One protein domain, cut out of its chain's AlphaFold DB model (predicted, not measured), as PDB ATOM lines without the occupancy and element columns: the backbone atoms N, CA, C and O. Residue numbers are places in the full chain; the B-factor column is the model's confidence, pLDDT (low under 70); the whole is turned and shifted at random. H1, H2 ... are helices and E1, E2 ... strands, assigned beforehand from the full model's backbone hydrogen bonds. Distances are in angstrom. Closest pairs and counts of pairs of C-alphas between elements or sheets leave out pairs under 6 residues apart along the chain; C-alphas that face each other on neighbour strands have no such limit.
ATOM      1  N   VAL A  11      60.484 119.675   8.991       53.66
ATOM      2  CA  VAL A  11      59.505 118.765   9.578       53.66
ATOM      3  C   VAL A  11      58.208 118.997   8.813       53.66
ATOM      4  O   VAL A  11      57.535 120.014   9.011       53.66
ATOM      5  N   LEU A  12      57.892 118.086   7.893       50.56
ATOM      6  CA  LEU A  12      56.587 118.049   7.243       50.56
ATOM      7  C   LEU A  12      55.543 117.777   8.329       50.56
ATOM      8  O   LEU A  12      55.467 116.687   8.891       50.56
ATOM      9  N   GLY A  13      54.782 118.810   8.692       56.03
ATOM     10  CA  GLY A  13      53.617 118.640   9.546       56.03
ATOM     11  C   GLY A  13      52.485 117.948   8.775       56.03
ATOM     12  O   GLY A  13      52.442 118.051   7.548       56.03
ATOM     13  N   PRO A  14      51.514 117.333   9.470       61.88
ATOM     14  CA  PRO A  14      50.410 116.578   8.861       61.88
ATOM     15  C   PRO A  14      49.479 117.397   7.942       61.88
ATOM     16  O   PRO A  14      48.568 116.841   7.350       61.88
ATOM     17  N   GLN A  15      49.695 118.709   7.801       73.12
ATOM     18  CA  GLN A  15      48.900 119.598   6.944       73.12
ATOM     19  C   GLN A  15      49.697 120.233   5.792       73.12
ATOM     20  O   GLN A  15      49.336 121.305   5.314       73.12
ATOM     21  N   GLY A  16      50.841 119.665   5.398       72.00
ATOM     22  CA  GLY A  16      51.641 120.177   4.271       72.00
ATOM     23  C   GLY A  16      52.287 121.556   4.489       72.00
ATOM     24  O   GLY A  16      53.068 122.015   3.662       72.00
ATOM     25  N   ARG A  17      52.031 122.227   5.621       62.28
ATOM     26  CA  ARG A  17      52.734 123.456   6.007       62.28
ATOM     27  C   ARG A  17      54.130 123.098   6.501       62.28
ATOM     28  O   ARG A  17      54.283 122.457   7.543       62.28
ATOM     29  N   VAL A  18      55.139 123.561   5.772       63.88
ATOM     30  CA  VAL A  18      56.541 123.469   6.176       63.88
ATOM     31  C   VAL A  18      56.730 124.277   7.461       63.88
ATOM     32  O   VAL A  18      56.821 125.505   7.441       63.88
ATOM     33  N   LYS A  19      56.771 123.597   8.612       65.38
ATOM     34  CA  LYS A  19      57.177 124.229   9.868       65.38
ATOM     35  C   LYS A  19      58.691 124.350   9.829       65.38
ATOM     36  O   LYS A  19      59.401 123.362   9.992       65.38
ATOM     37  N   ILE A  20      59.181 125.568   9.616       63.59
ATOM     38  CA  ILE A  20      60.600 125.867   9.807       63.59
ATOM     39  C   ILE A  20      60.882 125.631  11.291       63.59
ATOM     40  O   ILE A  20      60.395 126.373  12.150       63.59
ATOM     41  N   ALA A  21      61.608 124.557  11.603       70.56
ATOM     42  CA  ALA A  21      62.021 124.283  12.969       70.56
ATOM     43  C   ALA A  21      62.764 125.512  13.512       70.56
ATOM     44  O   ALA A  21      63.629 126.076  12.836       70.56
ATOM     45  N   LYS A  22      62.412 125.962  14.724       78.56
ATOM     46  CA  LYS A  22      63.138 127.063  15.368       78.56
ATOM     47  C   LYS A  22      64.606 126.658  15.458       78.56
ATOM     48  O   LYS A  22      64.911 125.615  16.035       78.56
ATOM     49  N   ALA A  23      65.493 127.477  14.895       77.19
ATOM     50  CA  ALA A  23      66.923 127.221  14.965       77.19
ATOM     51  C   ALA A  23      67.345 127.022  16.438       77.19
ATOM     52  O   ALA A  23      66.845 127.740  17.316       77.19
ATOM     53  N   PRO A  24      68.239 126.058  16.732       82.69
ATOM     54  CA  PRO A  24      68.696 125.806  18.095       82.69
ATOM     55  C   PRO A  24      69.266 127.089  18.702       82.69
ATOM     56  O   PRO A  24      69.857 127.901  18.002       82.69
ATOM     57  N   ARG A  25      69.102 127.318  20.010       86.06
ATOM     58  CA  ARG A  25      69.589 128.567  20.631       86.06
ATOM     59  C   ARG A  25      71.117 128.691  20.567       86.06
ATOM     60  O   ARG A  25      71.625 129.788  20.354       86.06
ATOM     61  N   GLN A  26      71.837 127.581  20.696       91.94
ATOM     62  CA  GLN A  26      73.303 127.536  20.746       91.94
ATOM     63  C   GLN A  26      73.900 127.190  19.374       91.94
ATOM     64  O   GLN A  26      73.245 126.524  18.575       91.94
ATOM     65  N   PHE A  27      75.098 127.698  19.083       91.31
ATOM     66  CA  PHE A  27      75.891 127.311  17.909       91.31
ATOM     67  C   PHE A  27      76.654 126.026  18.227       91.31
ATOM     68  O   PHE A  27      77.125 125.865  19.353       91.31
ATOM     69  N   SER A  28      76.743 125.115  17.263       92.88
ATOM     70  CA  SER A  28      77.595 123.931  17.376       92.88
ATOM     71  C   SER A  28      79.070 124.279  17.123       92.88
ATOM     72  O   SER A  28      79.382 125.332  16.568       92.88
ATOM     73  N   ALA A  29      79.988 123.386  17.505       90.56
ATOM     74  CA  ALA A  29      81.414 123.553  17.208       90.56
ATOM     75  C   ALA A  29      81.695 123.589  15.691       90.56
ATOM     76  O   ALA A  29      82.553 124.347  15.233       90.56
ATOM     77  N   ASP A  30      80.929 122.831  14.902       92.81
ATOM     78  CA  ASP A  30      81.006 122.860  13.438       92.81
ATOM     79  C   ASP A  30      80.557 124.218  12.883       92.81
ATOM     80  O   ASP A  30      81.200 124.767  11.986       92.81
ATOM     81  N   ASP A  31      79.487 124.790  13.450       93.19
ATOM     82  CA  ASP A  31      79.007 126.125  13.080       93.19
ATOM     83  C   ASP A  31      80.081 127.182  13.343       93.19
ATOM     84  O   ASP A  31      80.324 128.046  12.502       93.19
ATOM     85  N   ASP A  32      80.747 127.100  14.497       93.44
ATOM     86  CA  ASP A  32      81.821 128.016  14.867       93.44
ATOM     87  C   ASP A  32      83.035 127.865  13.945       93.44
ATOM     88  O   ASP A  32      83.582 128.863  13.478       93.44
ATOM     89  N   THR A  33      83.417 126.630  13.611       91.69
ATOM     90  CA  THR A  33      84.520 126.345  12.679       91.69
ATOM     91  C   THR A  33      84.224 126.910  11.289       91.69
ATOM     92  O   THR A  33      85.106 127.462  10.631       91.69
ATOM     93  N   PHE A  34      82.971 126.816  10.839       92.19
ATOM     94  CA  PHE A  34      82.532 127.392   9.573       92.19
ATOM     95  C   PHE A  34      82.520 128.928   9.619       92.19
ATOM     96  O   PHE A  34      83.055 129.573   8.718       92.19
ATOM     97  N   LEU A  35      81.968 129.526  10.681       91.81
ATOM     98  CA  LEU A  35      81.925 130.981  10.863       91.81
ATOM     99  C   LEU A  35      83.319 131.605  11.024       91.81
ATOM    100  O   LEU A  35      83.522 132.732  10.573       91.81
ATOM    101  N   ALA A  36      84.277 130.894  11.621       89.06
ATOM    102  CA  ALA A  36      85.659 131.351  11.764       89.06
ATOM    103  C   ALA A  36      86.384 131.464  10.411       89.06
ATOM    104  O   ALA A  36      87.163 132.391  10.212       89.06
ATOM    105  N   LYS A  37      86.083 130.573   9.454       89.50
ATOM    106  CA  LYS A  37      86.660 130.587   8.093       89.50
ATOM    107  C   LYS A  37      86.079 131.678   7.184       89.50
ATOM    108  O   LYS A  37      86.622 131.947   6.120       89.50
ATOM    109  N   LEU A  38      84.967 132.297   7.580       85.00
ATOM    110  CA  LEU A  38      84.177 133.225   6.762       85.00
ATOM    111  C   LEU A  38      84.629 134.698   6.850       85.00
ATOM    112  O   LEU A  38      83.845 135.598   6.542       85.00
ATOM    113  N   THR A  39      85.875 134.980   7.243       77.81
ATOM    114  CA  THR A  39      86.431 136.346   7.260       77.81
ATOM    115  C   THR A  39      86.329 136.988   5.865       77.81
ATOM    116  O   THR A  39      87.071 136.615   4.962       77.81
ATOM    117  N   GLY A  40      85.400 137.936   5.676       74.62
ATOM    118  CA  GLY A  40      85.270 138.730   4.442       74.62
ATOM    119  C   GLY A  40      84.227 138.276   3.405       74.62
ATOM    120  O   GLY A  40      84.156 138.880   2.340       74.62
ATOM    121  N   TYR A  41      83.397 137.261   3.668       71.62
ATOM    122  CA  TYR A  41      82.406 136.801   2.678       71.62
ATOM    123  C   TYR A  41      81.082 137.595   2.699       71.62
ATOM    124  O   TYR A  41      80.610 137.984   3.772       71.62
ATOM    125  N   PRO A  42      80.414 137.765   1.539       63.97
ATOM    126  CA  PRO A  42      79.125 138.443   1.456       63.97
ATOM    127  C   PRO A  42      78.005 137.653   2.156       63.97
ATOM    128  O   PRO A  42      77.853 136.436   1.997       63.97
ATOM    129  N   SER A  43      77.180 138.386   2.910       74.69
ATOM    130  CA  SER A  43      76.112 137.901   3.798       74.69
ATOM    131  C   SER A  43      75.134 136.847   3.234       74.69
ATOM    132  O   SER A  43      74.721 135.984   4.014       74.69
ATOM    133  N   PRO A  44      74.759 136.829   1.934       79.81
ATOM    134  CA  PRO A  44      73.767 135.878   1.422       79.81
ATOM    135  C   PRO A  44      74.188 134.405   1.521       79.81
ATOM    136  O   PRO A  44      73.363 133.549   1.835       79.81
ATOM    137  N   ARG A  45      75.480 134.093   1.326       80.62
ATOM    138  CA  ARG A  45      75.993 132.709   1.410       80.62
ATOM    139  C   ARG A  45      76.047 132.177   2.843       80.62
ATOM    140  O   ARG A  45      76.033 130.970   3.055       80.62
ATOM    141  N   ILE A  46      76.097 133.068   3.831       86.56
ATOM    142  CA  ILE A  46      76.072 132.688   5.246       86.56
ATOM    143  C   ILE A  46      74.645 132.270   5.631       86.56
ATOM    144  O   ILE A  46      74.451 131.259   6.302       86.56
ATOM    145  N   LEU A  47      73.627 132.996   5.155       88.38
ATOM    146  CA  LEU A  47      72.227 132.708   5.478       88.38
ATOM    147  C   LEU A  47      71.741 131.359   4.934       88.38
ATOM    148  O   LEU A  47      70.964 130.690   5.613       88.38
ATOM    149  N   SER A  48      72.229 130.921   3.769       88.19
ATOM    150  CA  SER A  48      71.869 129.605   3.223       88.19
ATOM    151  C   SER A  48      72.372 128.445   4.089       88.19
ATOM    152  O   SER A  48      71.716 127.408   4.162       88.19
ATOM    153  N   ARG A  49      73.500 128.619   4.795       88.44
ATOM    154  CA  ARG A  49      74.046 127.612   5.719       88.44
ATOM    155  C   ARG A  49      73.351 127.607   7.082       88.44
ATOM    156  O   ARG A  49      73.322 126.571   7.740       88.44
ATOM    157  N   PHE A  50      72.780 128.740   7.491       90.38
ATOM    158  CA  PHE A  50      72.147 128.929   8.799       90.38
ATOM    159  C   PHE A  50      70.662 129.318   8.679       90.38
ATOM    160  O   PHE A  50      70.273 130.403   9.134       90.38
ATOM    161  N   PRO A  51      69.805 128.452   8.102       88.12
ATOM    162  CA  PRO A  51      68.394 128.768   7.931       88.12
ATOM    163  C   PRO A  51      67.729 129.038   9.288       88.12
ATOM    164  O   PRO A  51      67.934 128.323  10.270       88.12
ATOM    165  N   GLY A  52      66.943 130.115   9.359       88.56
ATOM    166  CA  GLY A  52      66.239 130.525  10.578       88.56
ATOM    167  C   GLY A  52      67.081 131.293  11.607       88.56
ATOM    168  O   GLY A  52      66.546 131.686  12.646       88.56
ATOM    169  N   ARG A  53      68.370 131.555  11.352       90.38
ATOM    170  CA  ARG A  53      69.183 132.484  12.157       90.38
ATOM    171  C   ARG A  53      69.123 133.888  11.555       90.38
ATOM    172  O   ARG A  53      69.188 134.059  10.342       90.38
ATOM    173  N   LYS A  54      69.043 134.913  12.407       91.38
ATOM    174  CA  LYS A  54      69.154 136.311  11.967       91.38
ATOM    175  C   LYS A  54      70.604 136.628  11.597       91.38
ATOM    176  O   LYS A  54      71.519 136.202  12.304       91.38
ATOM    177  N   LEU A  55      70.801 137.434  10.552       89.12
ATOM    178  CA  LEU A  55      72.131 137.857  10.100       89.12
ATOM    179  C   LEU A  55      72.934 138.547  11.219       89.12
ATOM    180  O   LEU A  55      74.104 138.235  11.412       89.12
ATOM    181  N   ASP A  56      72.284 139.398  12.020       88.06
ATOM    182  CA  ASP A  56      72.885 140.059  13.191       88.06
ATOM    183  C   ASP A  56      73.449 139.056  14.216       88.06
ATOM    184  O   ASP A  56      74.549 139.233  14.742       88.06
ATOM    185  N   THR A  57      72.742 137.947  14.466       91.69
ATOM    186  CA  THR A  57      73.213 136.891  15.375       91.69
ATOM    187  C   THR A  57      74.484 136.228  14.846       91.69
ATOM    188  O   THR A  57      75.402 135.963  15.622       91.69
ATOM    189  N   LEU A  58      74.539 135.966  13.537       91.69
ATOM    190  CA  LEU A  58      75.696 135.360  12.875       91.69
ATOM    191  C   LEU A  58      76.886 136.319  12.908       91.69
ATOM    192  O   LEU A  58      77.960 135.930  13.351       91.69
ATOM    193  N   TYR A  59      76.668 137.593  12.577       88.75
ATOM    194  CA  TYR A  59      77.699 138.629  12.620       88.75
ATOM    195  C   TYR A  59      78.297 138.797  14.026       88.75
ATOM    196  O   TYR A  59      79.515 138.738  14.201       88.75
ATOM    197  N   LYS A  60      77.451 138.895  15.062       88.75
ATOM    198  CA  LYS A  60      77.894 138.939  16.467       88.75
ATOM    199  C   LYS A  60      78.679 137.692  16.872       88.75
ATOM    200  O   LYS A  60      79.602 137.795  17.682       88.75
ATOM    201  N   ARG A  61      78.316 136.510  16.358       91.62
ATOM    202  CA  ARG A  61      79.043 135.262  16.633       91.62
ATOM    203  C   ARG A  61      80.404 135.256  15.941       91.62
ATOM    204  O   ARG A  61      81.392 135.013  16.624       91.62
ATOM    205  N   THR A  62      80.474 135.614  14.661       90.12
ATOM    206  CA  THR A  62      81.730 135.731  13.905       90.12
ATOM    207  C   THR A  62      82.690 136.721  14.563       90.12
ATOM    208  O   THR A  62      83.838 136.370  14.822       90.12
ATOM    209  N   GLN A  63      82.213 137.906  14.961       86.25
ATOM    210  CA  GLN A  63      83.031 138.869  15.709       86.25
ATOM    211  C   GLN A  63      83.553 138.307  17.038       86.25
ATOM    212  O   GLN A  63      84.641 138.667  17.477       86.25
ATOM    213  N   ARG A  64      82.785 137.448  17.722       86.69
ATOM    214  CA  ARG A  64      83.245 136.796  18.959       86.69
ATOM    215  C   ARG A  64      84.313 135.738  18.695       86.69
ATOM    216  O   ARG A  64      85.197 135.617  19.527       86.69
ATOM    217  N   LEU A  65      84.222 135.009  17.583       88.19
ATOM    218  CA  LEU A  65      85.193 133.980  17.193       88.19
ATOM    219  C   LEU A  65      86.512 134.575  16.691       88.19
ATOM    220  O   LEU A  65      87.565 134.001  16.925       88.19
ATOM    221  N   GLN A  66      86.456 135.735  16.036       84.00
ATOM    222  CA  GLN A  66      87.646 136.460  15.582       84.00
ATOM    223  C   GLN A  66      88.390 137.165  16.718       84.00
ATOM    224  O   GLN A  66      89.542 137.558  16.552       84.00
ATOM    225  N   ARG A  67      87.746 137.361  17.873       80.12
ATOM    226  CA  ARG A  67      88.452 137.882  19.043       80.12
ATOM    227  C   ARG A  67      89.418 136.799  19.524       80.12
ATOM    228  O   ARG A  67      88.966 135.664  19.686       80.12
TER     229      ARG A  67
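AT A GLANCE: This is residues 11 to 67 of the 352 residues of an uncharacterized protein of Friedmanniomyces endolithicus (UniProt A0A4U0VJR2). A small head of three short helices, H1, H2 and H3, stands at one end of a thin arm, and the free tip of the arm, residues 13 to 18, sticks out and folds back on itself as a narrow loop. In the head H3 packs nearly at right angles on H1, with H2 close to H3 but only loosely joined to the pair. The printed part has 57 residues, with one named strand and three named helices in the order E1, H1, H2, H3; E1 pairs with no named strand, and the class is mostly helix. The whole is loose, with a radius of gyration of the C-alphas of 13.4 A, and the C-alphas span 45 by 21 by 17 A, the arm making much of the length.

IN THESE COORDINATES: Begin with the longest helix, H3, residues 55 to 66: find C-alpha 55 at (72.131, 137.857, 10.100), and from there it runs 16.5 A to C-alpha 66 at (87.646, 136.460, 15.582). H1, residues 29 to 37, is 12.7 A long and starts at C-alpha 29, at (81.414, 123.553, 17.208). H2, residues 43 to 49, is 10.7 A long. Look back to residues 18 to 20 for the strand E1, three residues over 6.0 A.

HOW THE PARTS SIT: Start from H3, which touches H1: the closest C-alphas are those of Leu 35 and Thr 62, 5.6 A apart. Their lines are about perpendicular, at 82 degrees. H2 and H3 are close but not clearly touching; the closest C-alphas, those of Leu 47 and Leu 55, are 6.9 A apart. Their lines are about perpendicular, at 89 degrees. H1 and H2 are near each other, with their closest C-alphas 8.3 A apart. Move out along the arm and you find E1 apart from H1, H2 and H3. Beside E1, residues 11 to 12 form a short antiparallel pairing with residues 18 to 19. Every O i to N i+4 pair is within hydrogen-bond range in H1 and H3, while in H2 it is 2 of 3.

THE WHOLE: The two C-alphas farthest apart are those of Gln 15, in the stretch that stands free, and Arg 67, at 45.2 A. The printed part has no cut from residue 11 to 67. The links H1 to H2 and H2 to H3 are tight, with 5 residues each, and the link E1 to H1 is short, with 8. The mean pLDDT of the printed part is 82.0; look for values under 70 in residues 11 to 14, residues 17 to 20 and residue 42 of this model.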